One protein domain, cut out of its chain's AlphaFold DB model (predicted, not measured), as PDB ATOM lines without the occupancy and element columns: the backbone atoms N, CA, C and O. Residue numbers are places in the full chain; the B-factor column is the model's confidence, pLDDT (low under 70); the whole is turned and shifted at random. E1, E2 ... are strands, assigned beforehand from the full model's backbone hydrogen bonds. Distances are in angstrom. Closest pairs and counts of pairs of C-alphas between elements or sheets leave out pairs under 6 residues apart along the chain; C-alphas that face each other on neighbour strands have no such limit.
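What this domain is: This is residues 291 to 403 of the 851 residues of the protein "Flg_new_2 domain-containing protein" of Proteobacteria bacterium (UniProt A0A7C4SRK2). Two twisted antiparallel sheets lie face to face as a sandwich, their strands crossed at 42 degrees: E4 E5 E6 E1 E9 on one side and E3 E2 E7 E8 on the other. The long unnamed stretch of residues 320 to 334 goes from one sheet to the other at one end of the sandwich, and the unnamed tail of residues 386 to 403 extends at the opposite end. The printed part has 113 residues with nine named strands, E1 to E9 in order along the chain, and no named helix; the class is all strand, though under half of the residues, 52 of 113, are in named elements. It is compact, with a radius of gyration of the C-alphas of 13.5 A and spans of 42 by 32 by 27 A.

How they stand to each other: In the larger sheet, E4, residues 335 to 337, E5, residues 343 to 348, and E6, residues 353 to 358, form a meander, each strand the antiparallel neighbour of the one before. N 335 and O 345 are 2.8 A apart, and N 344 and O 357 are 2.9 A apart, both within hydrogen-bond range. E1, residues 291 to 296, is antiparallel to E6, with N 293 to O 356 at 2.9 A. The edge strand E9, residues 381 to 385, is antiparallel to E1, with N 292 to O 384 at 2.8 A. In the other sheet, E3, residues 314 to 319, and E2, residues 301 to 308, make a hairpin, with N 306 to O 316 at 2.7 A. E7, residues 364 to 370, is antiparallel to E2, with N 305 to O 367 at 2.8 A. E7 and E8, residues 375 to 379, make another hairpin, with N 366 to O 378 at 2.8 A. The facing parts of the two sheets are 10.3 A centre to centre; between E1 and E7 the closest C-alphas, those of Cys 293 and Phe 364, are 7.2 A apart. E8 runs on into E9 across a break of 1 residue, at 50 degrees. E4 and E8 are apart.

Where its parts are: E1 begins at C-alpha 291 (6.698, -52.586, 108.767) and is 17.1 A long. E2 measures 19.3 A, E3 14.5 A, E4 6.8 A, E5 16.7 A, E6 16.9 A, E7 18.6 A and E8 14.0 A. E9, 12.0 A long, ends at C-alpha 385 (10.104, -55.126, 110.405).

The domain as a whole: The two C-alphas farthest apart, those of Gly 326 and Ala 402, are 43.1 A apart. The printed part has no cut. The link E3 to E4, 15 residues, is long. The mean pLDDT of the printed part is 82.5; residues 311 to 314, 321 to 323, 325 and 337 to 340 are under 70.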
ATOM      1  N   TYR A 291       7.361 -51.372 108.319       93.75
ATOM      2  CA  TYR A 291       6.698 -52.586 108.767       93.75
ATOM      3  C   TYR A 291       5.833 -53.155 107.649       93.75
ATOM      4  O   TYR A 291       5.215 -52.410 106.893       93.75
ATOM      5  N   ASP A 292       5.816 -54.477 107.530       94.94
ATOM      6  CA  ASP A 292       5.115 -55.232 106.496       94.94
ATOM      7  C   ASP A 292       4.028 -56.101 107.136       94.94
ATOM      8  O   ASP A 292       4.299 -56.845 108.080       94.94
ATOM      9  N   CYS A 293       2.807 -56.027 106.613       96.12
ATOM     10  CA  CYS A 293       1.699 -56.902 106.989       96.12
ATOM     11  C   CYS A 293       1.163 -57.614 105.751       96.12
ATOM     12  O   CYS A 293       1.147 -57.056 104.649       96.12
ATOM     13  N   VAL A 294       0.693 -58.849 105.923       96.06
ATOM     14  CA  VAL A 294       0.293 -59.699 104.801       96.06
ATOM     15  C   VAL A 294      -0.989 -60.476 105.062       96.06
ATOM     16  O   VAL A 294      -1.189 -61.049 106.127       96.06
ATOM     17  N   ILE A 295      -1.850 -60.543 104.050       95.19
ATOM     18  CA  ILE A 295      -3.012 -61.434 104.020       95.19
ATOM     19  C   ILE A 295      -2.934 -62.338 102.794       95.19
ATOM     20  O   ILE A 295      -2.457 -61.933 101.730       95.19
ATOM     21  N   GLN A 296      -3.390 -63.577 102.949       95.12
ATOM     22  CA  GLN A 296      -3.418 -64.563 101.880       95.12
ATOM     23  C   GLN A 296      -4.784 -65.243 101.804       95.12
ATOM     24  O   GLN A 296      -5.382 -65.593 102.818       95.12
ATOM     25  N   THR A 297      -5.258 -65.441 100.581       92.12
ATOM     26  CA  THR A 297      -6.580 -65.964 100.245       92.12
ATOM     27  C   THR A 297      -6.452 -67.125  99.259       92.12
ATOM     28  O   THR A 297      -5.416 -67.317  98.620       92.12
ATOM     29  N   GLN A 298      -7.504 -67.938  99.124       90.88
ATOM     30  CA  GLN A 298      -7.540 -68.991  98.099       90.88
ATOM     31  C   GLN A 298      -7.920 -68.425  96.723       90.88
ATOM     32  O   GLN A 298      -7.337 -68.805  95.706       90.88
ATOM     33  N   THR A 299      -8.864 -67.484  96.703       89.50
ATOM     34  CA  THR A 299      -9.334 -66.792  95.497       89.50
ATOM     35  C   THR A 299      -8.617 -65.449  95.347       89.50
ATOM     36  O   THR A 299      -8.434 -64.769  96.359       89.50
ATOM     37  N   PRO A 300      -8.216 -65.030  94.131       89.25
ATOM     38  CA  PRO A 300      -7.593 -63.727  93.930       89.25
ATOM     39  C   PRO A 300      -8.475 -62.562  94.396       89.25
ATOM     40  O   PRO A 300      -9.695 -62.562  94.205       89.25
ATOM     41  N   MET A 301      -7.835 -61.563  94.994       84.81
ATOM     42  CA  MET A 301      -8.457 -60.341  95.495       84.81
ATOM     43  C   MET A 301      -8.544 -59.285  94.388       84.81
ATOM     44  O   MET A 301      -7.621 -59.143  93.589       84.81
ATOM     45  N   ASN A 302      -9.632 -58.513  94.363       76.81
ATOM     46  CA  ASN A 302      -9.798 -57.354  93.473       76.81
ATOM     47  C   ASN A 302      -9.999 -56.029  94.225       76.81
ATOM     48  O   ASN A 302      -9.873 -54.963  93.630       76.81
ATOM     49  N   ARG A 303     -10.277 -56.077  95.529       76.31
ATOM     50  CA  ARG A 303     -10.277 -54.919  96.429       76.31
ATOM     51  C   ARG A 303      -9.822 -55.363  97.811       76.31
ATOM     52  O   ARG A 303     -10.206 -56.441  98.260       76.31
ATOM     53  N   VAL A 304      -9.021 -54.549  98.480       76.81
ATOM     54  CA  VAL A 304      -8.536 -54.824  99.836       76.81
ATOM     55  C   VAL A 304      -8.655 -53.556 100.662       76.81
ATOM     56  O   VAL A 304      -8.093 -52.529 100.296       76.81
ATOM     57  N   LYS A 305      -9.379 -53.626 101.774       78.38
ATOM     58  CA  LYS A 305      -9.499 -52.563 102.771       78.38
ATOM     59  C   LYS A 305      -8.745 -52.997 104.019       78.38
ATOM     60  O   LYS A 305      -9.111 -53.995 104.624       78.38
ATOM     61  N   VAL A 306      -7.692 -52.276 104.367       79.31
ATOM     62  CA  VAL A 306      -6.882 -52.495 105.563       79.31
ATOM     63  C   VAL A 306      -7.449 -51.647 106.694       79.31
ATOM     64  O   VAL A 306      -7.706 -50.454 106.525       79.31
ATOM     65  N   LEU A 307      -7.670 -52.295 107.827       78.25
ATOM     66  CA  LEU A 307      -8.257 -51.744 109.036       78.25
ATOM     67  C   LEU A 307      -7.269 -51.927 110.184       78.25
ATOM     68  O   LEU A 307      -6.561 -52.932 110.212       78.25
ATOM     69  N   GLU A 308      -7.247 -51.025 111.152       80.56
ATOM     70  CA  GLU A 308      -6.591 -51.304 112.428       80.56
ATOM     71  C   GLU A 308      -7.372 -52.417 113.156       80.56
ATOM     72  O   GLU A 308      -8.600 -52.372 113.252       80.56
ATOM     73  N   ASP A 309      -6.677 -53.473 113.597       78.06
ATOM     74  CA  ASP A 309      -7.314 -54.722 114.055       78.06
ATOM     75  C   ASP A 309      -8.160 -54.543 115.326       78.06
ATOM     76  O   ASP A 309      -9.133 -55.267 115.530       78.06
ATOM     77  N   SER A 310      -7.803 -53.591 116.191       72.25
ATOM     78  CA  SER A 310      -8.465 -53.402 117.484       72.25
ATOM     79  C   SER A 310      -9.652 -52.440 117.467       72.25
ATOM     80  O   SER A 310     -10.606 -52.647 118.211       72.25
ATOM     81  N   THR A 311      -9.611 -51.412 116.628       63.25
ATOM     82  CA  THR A 311     -10.604 -50.331 116.534       63.25
ATOM     83  C   THR A 311     -11.508 -50.475 115.311       63.25
ATOM     84  O   THR A 311     -12.554 -49.833 115.252       63.25
ATOM     85  N   ALA A 312     -11.122 -51.322 114.349       64.19
ATOM     86  CA  ALA A 312     -11.739 -51.454 113.031       64.19
ATOM     87  C   ALA A 312     -11.725 -50.159 112.196       64.19
ATOM     88  O   ALA A 312     -12.423 -50.067 111.180       64.19
ATOM     89  N   GLU A 313     -10.910 -49.171 112.583       63.66
ATOM     90  CA  GLU A 313     -10.739 -47.948 111.812       63.66
ATOM     91  C   GLU A 313     -10.040 -48.220 110.491       63.66
ATOM     92  O   GLU A 313      -9.167 -49.082 110.373       63.66
ATOM     93  N   VAL A 314     -10.441 -47.475 109.466       63.19
ATOM     94  CA  VAL A 314      -9.905 -47.656 108.124       63.19
ATOM     95  C   VAL A 314      -8.536 -47.017 108.041       63.19
ATOM     96  O   VAL A 314      -8.431 -45.800 107.968       63.19
ATOM     97  N   PHE A 315      -7.507 -47.850 107.939       73.50
ATOM     98  CA  PHE A 315      -6.172 -47.377 107.619       73.50
ATOM     99  C   PHE A 315      -6.104 -46.974 106.141       73.50
ATOM    100  O   PHE A 315      -5.845 -45.821 105.793       73.50
ATOM    101  N   HIS A 316      -6.403 -47.911 105.229       72.25
ATOM    102  CA  HIS A 316      -6.434 -47.600 103.800       72.25
ATOM    103  C   HIS A 316      -7.179 -48.625 102.935       72.25
ATOM    104  O   HIS A 316      -7.489 -49.723 103.388       72.25
ATOM    105  N   ALA A 317      -7.453 -48.301 101.665       73.50
ATOM    106  CA  ALA A 317      -8.069 -49.232 100.716       73.50
ATOM    107  C   ALA A 317      -7.404 -49.205  99.333       73.50
ATOM    108  O   ALA A 317      -7.063 -48.150  98.806       73.50
ATOM    109  N   TRP A 318      -7.283 -50.379  98.717       76.81
ATOM    110  CA  TRP A 318      -6.734 -50.581  97.380       76.81
ATOM    111  C   TRP A 318      -7.746 -51.285  96.480       76.81
ATOM    112  O   TRP A 318      -8.411 -52.237  96.896       76.81
ATOM    113  N   LEU A 319      -7.821 -50.842  95.225       71.19
ATOM    114  CA  LEU A 319      -8.627 -51.464  94.179       71.19
ATOM    115  C   LEU A 319      -7.729 -51.965  93.047       71.19
ATOM    116  O   LEU A 319      -6.829 -51.266  92.592       71.19
ATOM    117  N   PHE A 320      -8.025 -53.175  92.582       70.31
ATOM    118  CA  PHE A 320      -7.334 -53.894  91.509       70.31
ATOM    119  C   PHE A 320      -8.341 -54.434  90.478       70.31
ATOM    120  O   PHE A 320      -8.151 -55.499  89.894       70.31
ATOM    121  N   THR A 321      -9.451 -53.720  90.283       65.75
ATOM    122  CA  THR A 321     -10.583 -54.137  89.438       65.75
ATOM    123  C   THR A 321     -10.253 -54.197  87.949       65.75
ATOM    124  O   THR A 321     -10.947 -54.883  87.206       65.75
ATOM    125  N   ASP A 322      -9.179 -53.532  87.524       68.25
ATOM    126  CA  ASP A 322      -8.762 -53.458  86.120       68.25
ATOM    127  C   ASP A 322      -8.000 -54.706  85.647       68.25
ATOM    128  O   ASP A 322      -7.626 -54.791  84.479       68.25
ATOM    129  N   ILE A 323      -7.750 -55.673  86.541       68.44
ATOM    130  CA  ILE A 323      -6.995 -56.893  86.246       68.44
ATOM    131  C   ILE A 323      -7.957 -58.093  86.188       68.44
ATOM    132  O   ILE A 323      -8.471 -58.522  87.231       68.44
ATOM    133  N   PRO A 324      -8.205 -58.671  84.997       70.75
ATOM    134  CA  PRO A 324      -9.060 -59.844  84.846       70.75
ATOM    135  C   PRO A 324      -8.552 -61.064  85.639       70.75
ATOM    136  O   PRO A 324      -7.342 -61.231  85.806       70.75
ATOM    137  N   PRO A 325      -9.432 -61.995  86.061       63.97
ATOM    138  CA  PRO A 325      -9.029 -63.179  86.829       63.97
ATOM    139  C   PRO A 325      -7.980 -64.081  86.176       63.97
ATOM    140  O   PRO A 325      -7.169 -64.685  86.873       63.97
ATOM    141  N   GLY A 326      -7.975 -64.161  84.843       71.00
ATOM    142  CA  GLY A 326      -6.993 -64.940  84.082       71.00
ATOM    143  C   GLY A 326      -5.672 -64.212  83.811       71.00
ATOM    144  O   GLY A 326      -4.748 -64.828  83.291       71.00
ATOM    145  N   GLU A 327      -5.583 -62.925  84.149       79.75
ATOM    146  CA  GLU A 327      -4.463 -62.039  83.800       79.75
ATOM    147  C   GLU A 327      -3.763 -61.449  85.036       79.75
ATOM    148  O   GLU A 327      -2.898 -60.583  84.910       79.75
ATOM    149  N   MET A 328      -4.106 -61.925  86.240       78.81
ATOM    150  CA  MET A 328      -3.445 -61.505  87.475       78.81
ATOM    151  C   MET A 328      -1.935 -61.787  87.410       78.81
ATOM    152  O   MET A 328      -1.548 -62.950  87.287       78.81
ATOM    153  N   PRO A 329      -1.061 -60.766  87.504       80.94
ATOM    154  CA  PRO A 329       0.378 -60.977  87.442       80.94
ATOM    155  C   PRO A 329       0.883 -61.677  88.706       80.94
ATOM    156  O   PRO A 329       0.290 -61.573  89.782       80.94
ATOM    157  N   GLU A 330       2.031 -62.350  88.601       88.44
ATOM    158  CA  GLU A 330       2.678 -62.983  89.756       88.44
ATOM    159  C   GLU A 330       2.975 -61.963  90.868       88.44
ATOM    160  O   GLU A 330       2.836 -62.270  92.052       88.44
ATOM    161  N   THR A 331       3.355 -60.735  90.507       88.44
ATOM    162  CA  THR A 331       3.549 -59.617  91.438       88.44
ATOM    163  C   THR A 331       3.215 -58.297  90.748       88.44
ATOM    164  O   THR A 331       3.658 -58.036  89.632       88.44
ATOM    165  N   THR A 332       2.432 -57.458  91.421       82.94
ATOM    166  CA  THR A 332       2.120 -56.088  90.984       82.94
ATOM    167  C   THR A 332       3.182 -55.096  91.467       82.94
ATOM    168  O   THR A 332       3.924 -55.362  92.416       82.94
ATOM    169  N   GLN A 333       3.257 -53.930  90.821       80.38
ATOM    170  CA  GLN A 333       4.029 -52.811  91.361       80.38
ATOM    171  C   GLN A 333       3.408 -52.318  92.674       80.38
ATOM    172  O   GLN A 333       2.202 -52.438  92.883       80.38
ATOM    173  N   TRP A 334       4.233 -51.739  93.547       80.50
ATOM    174  CA  TRP A 334       3.743 -51.076  94.751       80.50
ATOM    175  C   TRP A 334       2.877 -49.869  94.386       80.50
ATOM    176  O   TRP A 334       3.322 -48.967  93.676       80.50
ATOM    177  N   VAL A 335       1.652 -49.847  94.900       75.56
ATOM    178  CA  VAL A 335       0.739 -48.710  94.811       75.56
ATOM    179  C   VAL A 335       0.896 -47.886  96.080       75.56
ATOM    180  O   VAL A 335       0.580 -48.363  97.170       75.56
ATOM    181  N   VAL A 336       1.403 -46.665  95.932       71.69
ATOM    182  CA  VAL A 336       1.711 -45.766  97.049       71.69
ATOM    183  C   VAL A 336       0.521 -44.861  97.356       71.69
ATOM    184  O   VAL A 336      -0.064 -44.261  96.450       71.69
ATOM    185  N   PHE A 337       0.214 -44.724  98.640       63.44
ATOM    186  CA  PHE A 337      -0.687 -43.727  99.185       63.44
ATOM    187  C   PHE A 337       0.109 -42.642  99.923       63.44
ATOM    188  O   PHE A 337       0.889 -42.944 100.822       63.44
ATOM    189  N   ASN A 338      -0.107 -41.378  99.545       62.34
ATOM    190  CA  ASN A 338       0.617 -40.207 100.067       62.34
ATOM    191  C   ASN A 338      -0.236 -39.378 101.046       62.34
ATOM    192  O   ASN A 338      -0.140 -38.151 101.054       62.34
ATOM    193  N   GLY A 339      -1.141 -40.019 101.789       60.00
ATOM    194  CA  GLY A 339      -1.933 -39.338 102.815       60.00
ATOM    195  C   GLY A 339      -1.121 -38.991 104.071       60.00
ATOM    196  O   GLY A 339       0.100 -39.150 104.067       60.00
ATOM    197  N   PRO A 340      -1.794 -38.532 105.145       57.06
ATOM    198  CA  PRO A 340      -1.146 -38.260 106.432       57.06
ATOM    199  C   PRO A 340      -0.413 -39.491 106.984       57.06
ATOM    200  O   PRO A 340       0.632 -39.350 107.605       57.06
ATOM    201  N   GLU A 341      -0.912 -40.685 106.660       71.06
ATOM    202  CA  GLU A 341      -0.298 -41.966 106.992       71.06
ATOM    203  C   GLU A 341       0.200 -42.652 105.708       71.06
ATOM    204  O   GLU A 341      -0.542 -43.402 105.058       71.06
ATOM    205  N   PRO A 342       1.431 -42.355 105.255       74.56
ATOM    206  CA  PRO A 342       1.931 -42.869 103.991       74.56
ATOM    207  C   PRO A 342       2.108 -44.387 104.051       74.56
ATOM    208  O   PRO A 342       2.733 -44.935 104.960       74.56
ATOM    209  N   SER A 343       1.583 -45.081 103.046       83.81
ATOM    210  CA  SER A 343       1.653 -46.540 102.960       83.81
ATOM    211  C   SER A 343       1.753 -47.012 101.517       83.81
ATOM    212  O   SER A 343       1.510 -46.267 100.567       83.81
ATOM    213  N   MET A 344       2.142 -48.266 101.323       84.00
ATOM    214  CA  MET A 344       2.181 -48.887 100.003       84.00
ATOM    215  C   MET A 344       1.559 -50.276 100.041       84.00
ATOM    216  O   MET A 344       1.811 -51.049 100.960       84.00
ATOM    217  N   GLY A 345       0.761 -50.598  99.029       87.44
ATOM    218  CA  GLY A 345       0.090 -51.886  98.890       87.44
ATOM    219  C   GLY A 345       0.466 -52.576  97.587       87.44
ATOM    220  O   GLY A 345       0.659 -51.911  96.567       87.44
ATOM    221  N   ARG A 346       0.564 -53.905  97.590       87.56
ATOM    222  CA  ARG A 346       0.706 -54.696  96.358       87.56
ATOM    223  C   ARG A 346       0.066 -56.073  96.471       87.56
ATOM    224  O   ARG A 346       0.037 -56.676  97.542       87.56
ATOM    225  N   LEU A 347      -0.369 -56.595  95.329       88.31
ATOM    226  CA  LEU A 347      -0.729 -57.995  95.135       88.31
ATOM    227  C   LEU A 347       0.480 -58.837  94.698       88.31
ATOM    228  O   LEU A 347       1.288 -58.409  93.870       88.31
ATOM    229  N   GLU A 348       0.544 -60.056  95.221       91.25
ATOM    230  CA  GLU A 348       1.493 -61.128  94.920       91.25
ATOM    231  C   GLU A 348       0.736 -62.449  94.695       91.25
ATOM    232  O   GLU A 348      -0.455 -62.572  95.011       91.25
ATOM    233  N   ASN A 349       1.442 -63.464  94.195       93.31
ATOM    234  CA  ASN A 349       0.928 -64.818  93.996       93.31
ATOM    235  C   ASN A 349      -0.381 -64.819  93.187       93.31
ATOM    236  O   ASN A 349      -1.401 -65.357  93.628       93.31
ATOM    237  N   TYR A 350      -0.362 -64.162  92.024       90.88
ATOM    238  CA  TYR A 350      -1.510 -64.089  91.114       90.88
ATOM    239  C   TYR A 350      -2.764 -63.510  91.799       90.88
ATOM    240  O   TYR A 350      -3.873 -64.018  91.643       90.88
ATOM    241  N   GLY A 351      -2.578 -62.472  92.622       85.25
ATOM    242  CA  GLY A 351      -3.656 -61.783  93.340       85.25
ATOM    243  C   GLY A 351      -4.138 -62.478  94.615       85.25
ATOM    244  O   GLY A 351      -5.040 -61.971  95.276       85.25
ATOM    245  N   ARG A 352      -3.563 -63.625  94.992       93.31
ATOM    246  CA  ARG A 352      -3.964 -64.394  96.188       93.31
ATOM    247  C   ARG A 352      -3.269 -63.950  97.465       93.31
ATOM    248  O   ARG A 352      -3.582 -64.451  98.538       93.31
ATOM    249  N   ARG A 353      -2.303 -63.043  97.373       94.31
ATOM    250  CA  ARG A 353      -1.594 -62.494  98.525       94.31
ATOM    251  C   ARG A 353      -1.537 -60.983  98.396       94.31
ATOM    252  O   ARG A 353      -1.209 -60.480  97.329       94.31
ATOM    253  N   PHE A 354      -1.853 -60.267  99.462       94.38
ATOM    254  CA  PHE A 354      -1.769 -58.813  99.511       94.38
ATOM    255  C   PHE A 354      -0.830 -58.407 100.638       94.38
ATOM    256  O   PHE A 354      -0.946 -58.920 101.753       94.38
ATOM    257  N   ARG A 355       0.095 -57.498 100.333       94.12
ATOM    258  CA  ARG A 355       1.031 -56.916 101.297       94.12
ATOM    259  C   ARG A 355       0.795 -55.427 101.411       94.12
ATOM    260  O   ARG A 355       0.637 -54.757 100.392       94.12
ATOM    261  N   VAL A 356       0.857 -54.933 102.638       93.06
ATOM    262  CA  VAL A 356       0.910 -53.510 102.953       93.06
ATOM    263  C   VAL A 356       2.207 -53.213 103.694       93.06
ATOM    264  O   VAL A 356       2.607 -53.979 104.571       93.06
ATOM    265  N   ARG A 357       2.866 -52.114 103.327       91.88
ATOM    266  CA  ARG A 357       4.000 -51.553 104.059       91.88
ATOM    267  C   ARG A 357       3.686 -50.151 104.541       91.88
ATOM    268  O   ARG A 357       3.079 -49.365 103.815       91.88
ATOM    269  N   SER A 358       4.129 -49.862 105.753       89.25
ATOM    270  CA  SER A 358       3.845 -48.627 106.470       89.25
ATOM    271  C   SER A 358       5.011 -48.268 107.390       89.25
ATOM    272  O   SER A 358       5.757 -49.151 107.804       89.25
ATOM    273  N   SER A 359       5.175 -46.991 107.737       87.06
ATOM    274  CA  SER A 359       6.083 -46.558 108.813       87.06
ATOM    275  C   SER A 359       5.558 -46.892 110.215       87.06
ATOM    276  O   SER A 359       6.256 -46.663 111.199       87.06
ATOM    277  N   TYR A 360       4.337 -47.420 110.308       89.44
ATOM    278  CA  TYR A 360       3.636 -47.677 111.559       89.44
ATOM    279  C   TYR A 360       3.552 -49.171 111.878       89.44
ATOM    280  O   TYR A 360       3.244 -49.985 111.005       89.44
ATOM    281  N   ALA A 361       3.794 -49.524 113.138       92.31
ATOM    282  CA  ALA A 361       3.831 -50.906 113.621       92.31
ATOM    283  C   ALA A 361       2.452 -51.438 114.068       92.31
ATOM    284  O   ALA A 361       2.371 -52.269 114.972       92.31
ATOM    285  N   ASN A 362       1.355 -50.944 113.488       91.50
ATOM    286  CA  ASN A 362       0.004 -51.375 113.850       91.50
ATOM    287  C   ASN A 362      -0.223 -52.860 113.519       91.50
ATOM    288  O   ASN A 362       0.303 -53.391 112.537       91.50
ATOM    289  N   LEU A 363      -1.074 -53.516 114.312       90.56
ATOM    290  CA  LEU A 363      -1.737 -54.741 113.875       90.56
ATOM    291  C   LEU A 363      -2.890 -54.355 112.960       90.56
ATOM    292  O   LEU A 363      -3.729 -53.524 113.311       90.56
ATOM    293  N   PHE A 364      -2.940 -54.989 111.797       90.75
ATOM    294  CA  PHE A 364      -3.974 -54.727 110.814       90.75
ATOM    295  C   PHE A 364      -4.867 -55.944 110.600       90.75
ATOM    296  O   PHE A 364      -4.404 -57.084 110.601       90.75
ATOM    297  N   ALA A 365      -6.138 -55.686 110.332       84.25
ATOM    298  CA  ALA A 365      -7.052 -56.600 109.673       84.25
ATOM    299  C   ALA A 365      -7.266 -56.159 108.222       84.25
ATOM    300  O   ALA A 365      -7.013 -55.015 107.851       84.25
ATOM    301  N   ALA A 366      -7.734 -57.072 107.380       80.06
ATOM    302  CA  ALA A 366      -8.109 -56.750 106.016       80.06
ATOM    303  C   ALA A 366      -9.486 -57.319 105.681       80.06
ATOM    304  O   ALA A 366      -9.754 -58.500 105.902       80.06
ATOM    305  N   ALA A 367     -10.331 -56.470 105.101       76.31
ATOM    306  CA  ALA A 367     -11.558 -56.845 104.422       76.31
ATOM    307  C   ALA A 367     -11.289 -56.896 102.913       76.31
ATOM    308  O   ALA A 367     -11.006 -55.876 102.276       76.31
ATOM    309  N   CYS A 368     -11.355 -58.089 102.329       79.06
ATOM    310  CA  CYS A 368     -11.016 -58.327 100.933       79.06
ATOM    311  C   CYS A 368     -12.265 -58.673 100.128       79.06
ATOM    312  O   CYS A 368     -13.004 -59.588 100.486       79.06
ATOM    313  N   GLY A 369     -12.459 -57.993  99.002       79.00
ATOM    314  CA  GLY A 369     -13.338 -58.470  97.942       79.00
ATOM    315  C   GLY A 369     -12.569 -59.407  97.018       79.00
ATOM    316  O   GLY A 369     -11.444 -59.114  96.594       79.00
ATOM    317  N   LEU A 370     -13.176 -60.551  96.740       84.06
ATOM    318  CA  LEU A 370     -12.631 -61.608  95.908       84.06
ATOM    319  C   LEU A 370     -13.227 -61.516  94.499       84.06
ATOM    320  O   LEU A 370     -14.343 -61.037  94.291       84.06
ATOM    321  N   GLN A 371     -12.488 -61.995  93.501       78.75
ATOM    322  CA  GLN A 371     -12.932 -61.950  92.103       78.75
ATOM    323  C   GLN A 371     -14.172 -62.805  91.800       78.75
ATOM    324  O   GLN A 371     -14.835 -62.570  90.795       78.75
ATOM    325  N   ASN A 372     -14.513 -63.768  92.659       78.88
ATOM    326  CA  ASN A 372     -15.760 -64.537  92.575       78.88
ATOM    327  C   ASN A 372     -16.977 -63.786  93.160       78.88
ATOM    328  O   ASN A 372     -18.065 -64.350  93.198       78.88
ATOM    329  N   GLY A 373     -16.804 -62.540  93.618       71.62
ATOM    330  CA  GLY A 373     -17.855 -61.715  94.220       71.62
ATOM    331  C   GLY A 373     -17.988 -61.864  95.737       71.62
ATOM    332  O   GLY A 373     -18.675 -61.057  96.362       71.62
ATOM    333  N   GLU A 374     -17.310 -62.839  96.349       75.81
ATOM    334  CA  GLU A 374     -17.312 -63.018  97.802       75.81
ATOM    335  C   GLU A 374     -16.529 -61.904  98.507       75.81
ATOM    336  O   GLU A 374     -15.623 -61.284  97.945       75.81
ATOM    337  N   THR A 375     -16.871 -61.655  99.769       75.56
ATOM    338  CA  THR A 375     -16.118 -60.757 100.648       75.56
ATOM    339  C   THR A 375     -15.683 -61.533 101.879       75.56
ATOM    340  O   THR A 375     -16.468 -62.279 102.456       75.56
ATOM    341  N   ILE A 376     -14.425 -61.362 102.274       77.88
ATOM    342  CA  ILE A 376     -13.853 -61.981 103.470       77.88
ATOM    343  C   ILE A 376     -13.257 -60.905 104.370       77.88
ATOM    344  O   ILE A 376     -12.903 -59.824 103.902       77.88
ATOM    345  N   SER A 377     -13.118 -61.191 105.658       80.38
ATOM    346  CA  SER A 377     -12.391 -60.337 106.598       80.38
ATOM    347  C   SER A 377     -11.546 -61.199 107.524       80.38
ATOM    348  O   SER A 377     -12.029 -62.215 108.022       80.38
ATOM    349  N   ALA A 378     -10.281 -60.837 107.710       75.88
ATOM    350  CA  ALA A 378      -9.361 -61.557 108.586       75.88
ATOM    351  C   ALA A 378      -8.229 -60.648 109.077       75.88
ATOM    352  O   ALA A 378      -7.831 -59.713 108.383       75.88
ATOM    353  N   THR A 379      -7.670 -60.964 110.245       87.31
ATOM    354  CA  THR A 379      -6.439 -60.338 110.743       87.31
ATOM    355  C   THR A 379      -5.271 -60.650 109.802       87.31
ATOM    356  O   THR A 379      -5.109 -61.781 109.332       87.31
ATOM    357  N   MET A 380      -4.459 -59.641 109.498       94.06
ATOM    358  CA  MET A 380      -3.252 -59.784 108.689       94.06
ATOM    359  C   MET A 380      -2.117 -60.371 109.535       94.06
ATOM    360  O   MET A 380      -2.010 -60.126 110.732       94.06
ATOM    361  N   GLN A 381      -1.225 -61.132 108.907       94.62
ATOM    362  CA  GLN A 381       0.010 -61.592 109.539       94.62
ATOM    363  C   GLN A 381       1.028 -60.445 109.589       94.62
ATOM    364  O   GLN A 381       1.197 -59.734 108.598       94.62
ATOM    365  N   GLY A 382       1.738 -60.303 110.707       92.19
ATOM    366  CA  GLY A 382       2.685 -59.212 110.965       92.19
ATOM    367  C   GLY A 382       2.277 -58.393 112.199       92.19
ATOM    368  O   GLY A 382       1.448 -58.873 112.972       92.19
ATOM    369  N   PRO A 383       2.840 -57.188 112.391       94.94
ATOM    370  CA  PRO A 383       3.823 -56.528 111.529       94.94
ATOM    371  C   PRO A 383       5.203 -57.200 111.561       94.94
ATOM    372  O   PRO A 383       5.691 -57.633 112.603       94.94
ATOM    373  N   TYR A 384       5.859 -57.253 110.403       95.50
ATOM    374  CA  TYR A 384       7.254 -57.664 110.249       95.50
ATOM    375  C   TYR A 384       8.108 -56.434 109.959       95.50
ATOM    376  O   TYR A 384       7.840 -55.721 108.996       95.50
ATOM    377  N   GLN A 385       9.157 -56.188 110.741       93.44
ATOM    378  CA  GLN A 385      10.104 -55.126 110.405       93.44
ATOM    379  C   GLN A 385      10.822 -55.462 109.090       93.44
ATOM    380  O   GLN A 385      11.284 -56.588 108.899       93.44
ATOM    381  N   VAL A 386      10.903 -54.494 108.183       91.06
ATOM    382  CA  VAL A 386      11.621 -54.607 106.913       91.06
ATOM    383  C   VAL A 386      13.090 -54.266 107.144       91.06
ATOM    384  O   VAL A 386      13.423 -53.211 107.685       91.06
ATOM    385  N   ASN A 387      13.971 -55.176 106.743       87.25
ATOM    386  CA  ASN A 387      15.415 -55.031 106.866       87.25
ATOM    387  C   ASN A 387      15.972 -54.059 105.802       87.25
ATOM    388  O   ASN A 387      15.302 -53.777 104.805       87.25
ATOM    389  N   PRO A 388      17.221 -53.569 105.950       82.75
ATOM    390  CA  PRO A 388      17.851 -52.676 104.967       82.75
ATOM    391  C   PRO A 388      17.995 -53.256 103.550       82.75
ATOM    392  O   PRO A 388      18.195 -52.504 102.601       82.75
ATOM    393  N   ASP A 389      17.916 -54.579 103.399       82.12
ATOM    394  CA  ASP A 389      17.895 -55.269 102.104       82.12
ATOM    395  C   ASP A 389      16.509 -55.247 101.425       82.12
ATOM    396  O   ASP A 389      16.377 -55.667 100.278       82.12
ATOM    397  N   GLY A 390      15.488 -54.714 102.104       81.38
ATOM    398  CA  GLY A 390      14.117 -54.588 101.618       81.38
ATOM    399  C   GLY A 390      13.227 -55.804 101.890       81.38
ATOM    400  O   GLY A 390      12.033 -55.756 101.554       81.38
ATOM    401  N   GLU A 391      13.759 -56.861 102.511       87.00
ATOM    402  CA  GLU A 391      13.018 -58.073 102.865       87.00
ATOM    403  C   GLU A 391      12.462 -58.004 104.301       87.00
ATOM    404  O   GLU A 391      13.087 -57.419 105.190       87.00
ATOM    405  N   PRO A 392      11.268 -58.567 104.564       90.00
ATOM    406  CA  PRO A 392      10.709 -58.611 105.909       90.00
ATOM    407  C   PRO A 392      11.501 -59.587 106.793       90.00
ATOM    408  O   PRO A 392      11.978 -60.626 106.333       90.00
ATOM    409  N   SER A 393      11.587 -59.285 108.087       91.38
ATOM    410  CA  SER A 393      12.061 -60.221 109.108       91.38
ATOM    411  C   SER A 393      11.285 -61.543 109.066       91.38
ATOM    412  O   SER A 393      10.089 -61.574 108.773       91.38
ATOM    413  N   SER A 394      11.948 -62.649 109.412       88.62
ATOM    414  CA  SER A 394      11.311 -63.967 109.531       88.62
ATOM    415  C   SER A 394      10.434 -64.110 110.780       88.62
ATOM    416  O   SER A 394       9.642 -65.049 110.865       88.62
ATOM    417  N   VAL A 395      10.565 -63.194 111.744       90.00
ATOM    418  CA  VAL A 395       9.828 -63.199 113.014       90.00
ATOM    419  C   VAL A 395       8.944 -61.948 113.080       90.00
ATOM    420  O   VAL A 395       9.475 -60.844 112.925       90.00
ATOM    421  N   PRO A 396       7.618 -62.091 113.287       92.75
ATOM    422  CA  PRO A 396       6.730 -60.948 113.471       92.75
ATOM    423  C   PRO A 396       6.954 -60.307 114.842       92.75
ATOM    424  O   PRO A 396       7.363 -60.978 115.794       92.75
ATOM    425  N   ILE A 397       6.637 -59.021 114.963       92.38
ATOM    426  CA  ILE A 397       6.585 -58.346 116.260       92.38
ATOM    427  C   ILE A 397       5.320 -58.827 116.971       92.38
ATOM    428  O   ILE A 397       4.204 -58.567 116.526       92.38
ATOM    429  N   VAL A 398       5.503 -59.579 118.053       88.06
ATOM    430  CA  VAL A 398       4.400 -60.088 118.872       88.06
ATOM    431  C   VAL A 398       3.951 -58.981 119.816       88.06
ATOM    432  O   VAL A 398       4.778 -58.442 120.539       88.06
ATOM    433  N   ASP A 399       2.653 -58.674 119.806       86.00
ATOM    434  CA  ASP A 399       2.045 -57.596 120.600       86.00
ATOM    435  C   ASP A 399       2.782 -56.248 120.446       86.00
ATOM    436  O   ASP A 399       3.366 -55.730 121.401       86.00
ATOM    437  N   PRO A 400       2.793 -55.663 119.230       89.69
ATOM    438  CA  PRO A 400       3.583 -54.466 118.962       89.69
ATOM    439  C   PRO A 400       3.181 -53.303 119.877       89.69
ATOM    440  O   PRO A 400       4.027 -52.507 120.253       89.69
ATOM    441  N   TYR A 401       1.932 -53.248 120.338       87.31
ATOM    442  CA  TYR A 401       1.429 -52.198 121.224       87.31
ATOM    443  C   TYR A 401       1.969 -52.261 122.662       87.31
ATOM    444  O   TYR A 401       1.850 -51.279 123.396       87.31
ATOM    445  N   ALA A 402       2.614 -53.360 123.067       84.88
ATOM    446  CA  ALA A 402       3.375 -53.423 124.315       84.88
ATOM    447  C   ALA A 402       4.709 -52.649 124.253       84.88
ATOM    448  O   ALA A 402       5.312 -52.395 125.300       84.88
ATOM    449  N   HIS A 403       5.149 -52.258 123.052       88.25
ATOM    450  CA  HIS A 403       6.423 -51.600 122.766       88.25
ATOM    451  C   HIS A 403       6.226 -50.104 122.498       88.25
ATOM    452  O   HIS A 403       5.987 -49.671 121.372       88.25
TER     453      HIS A 403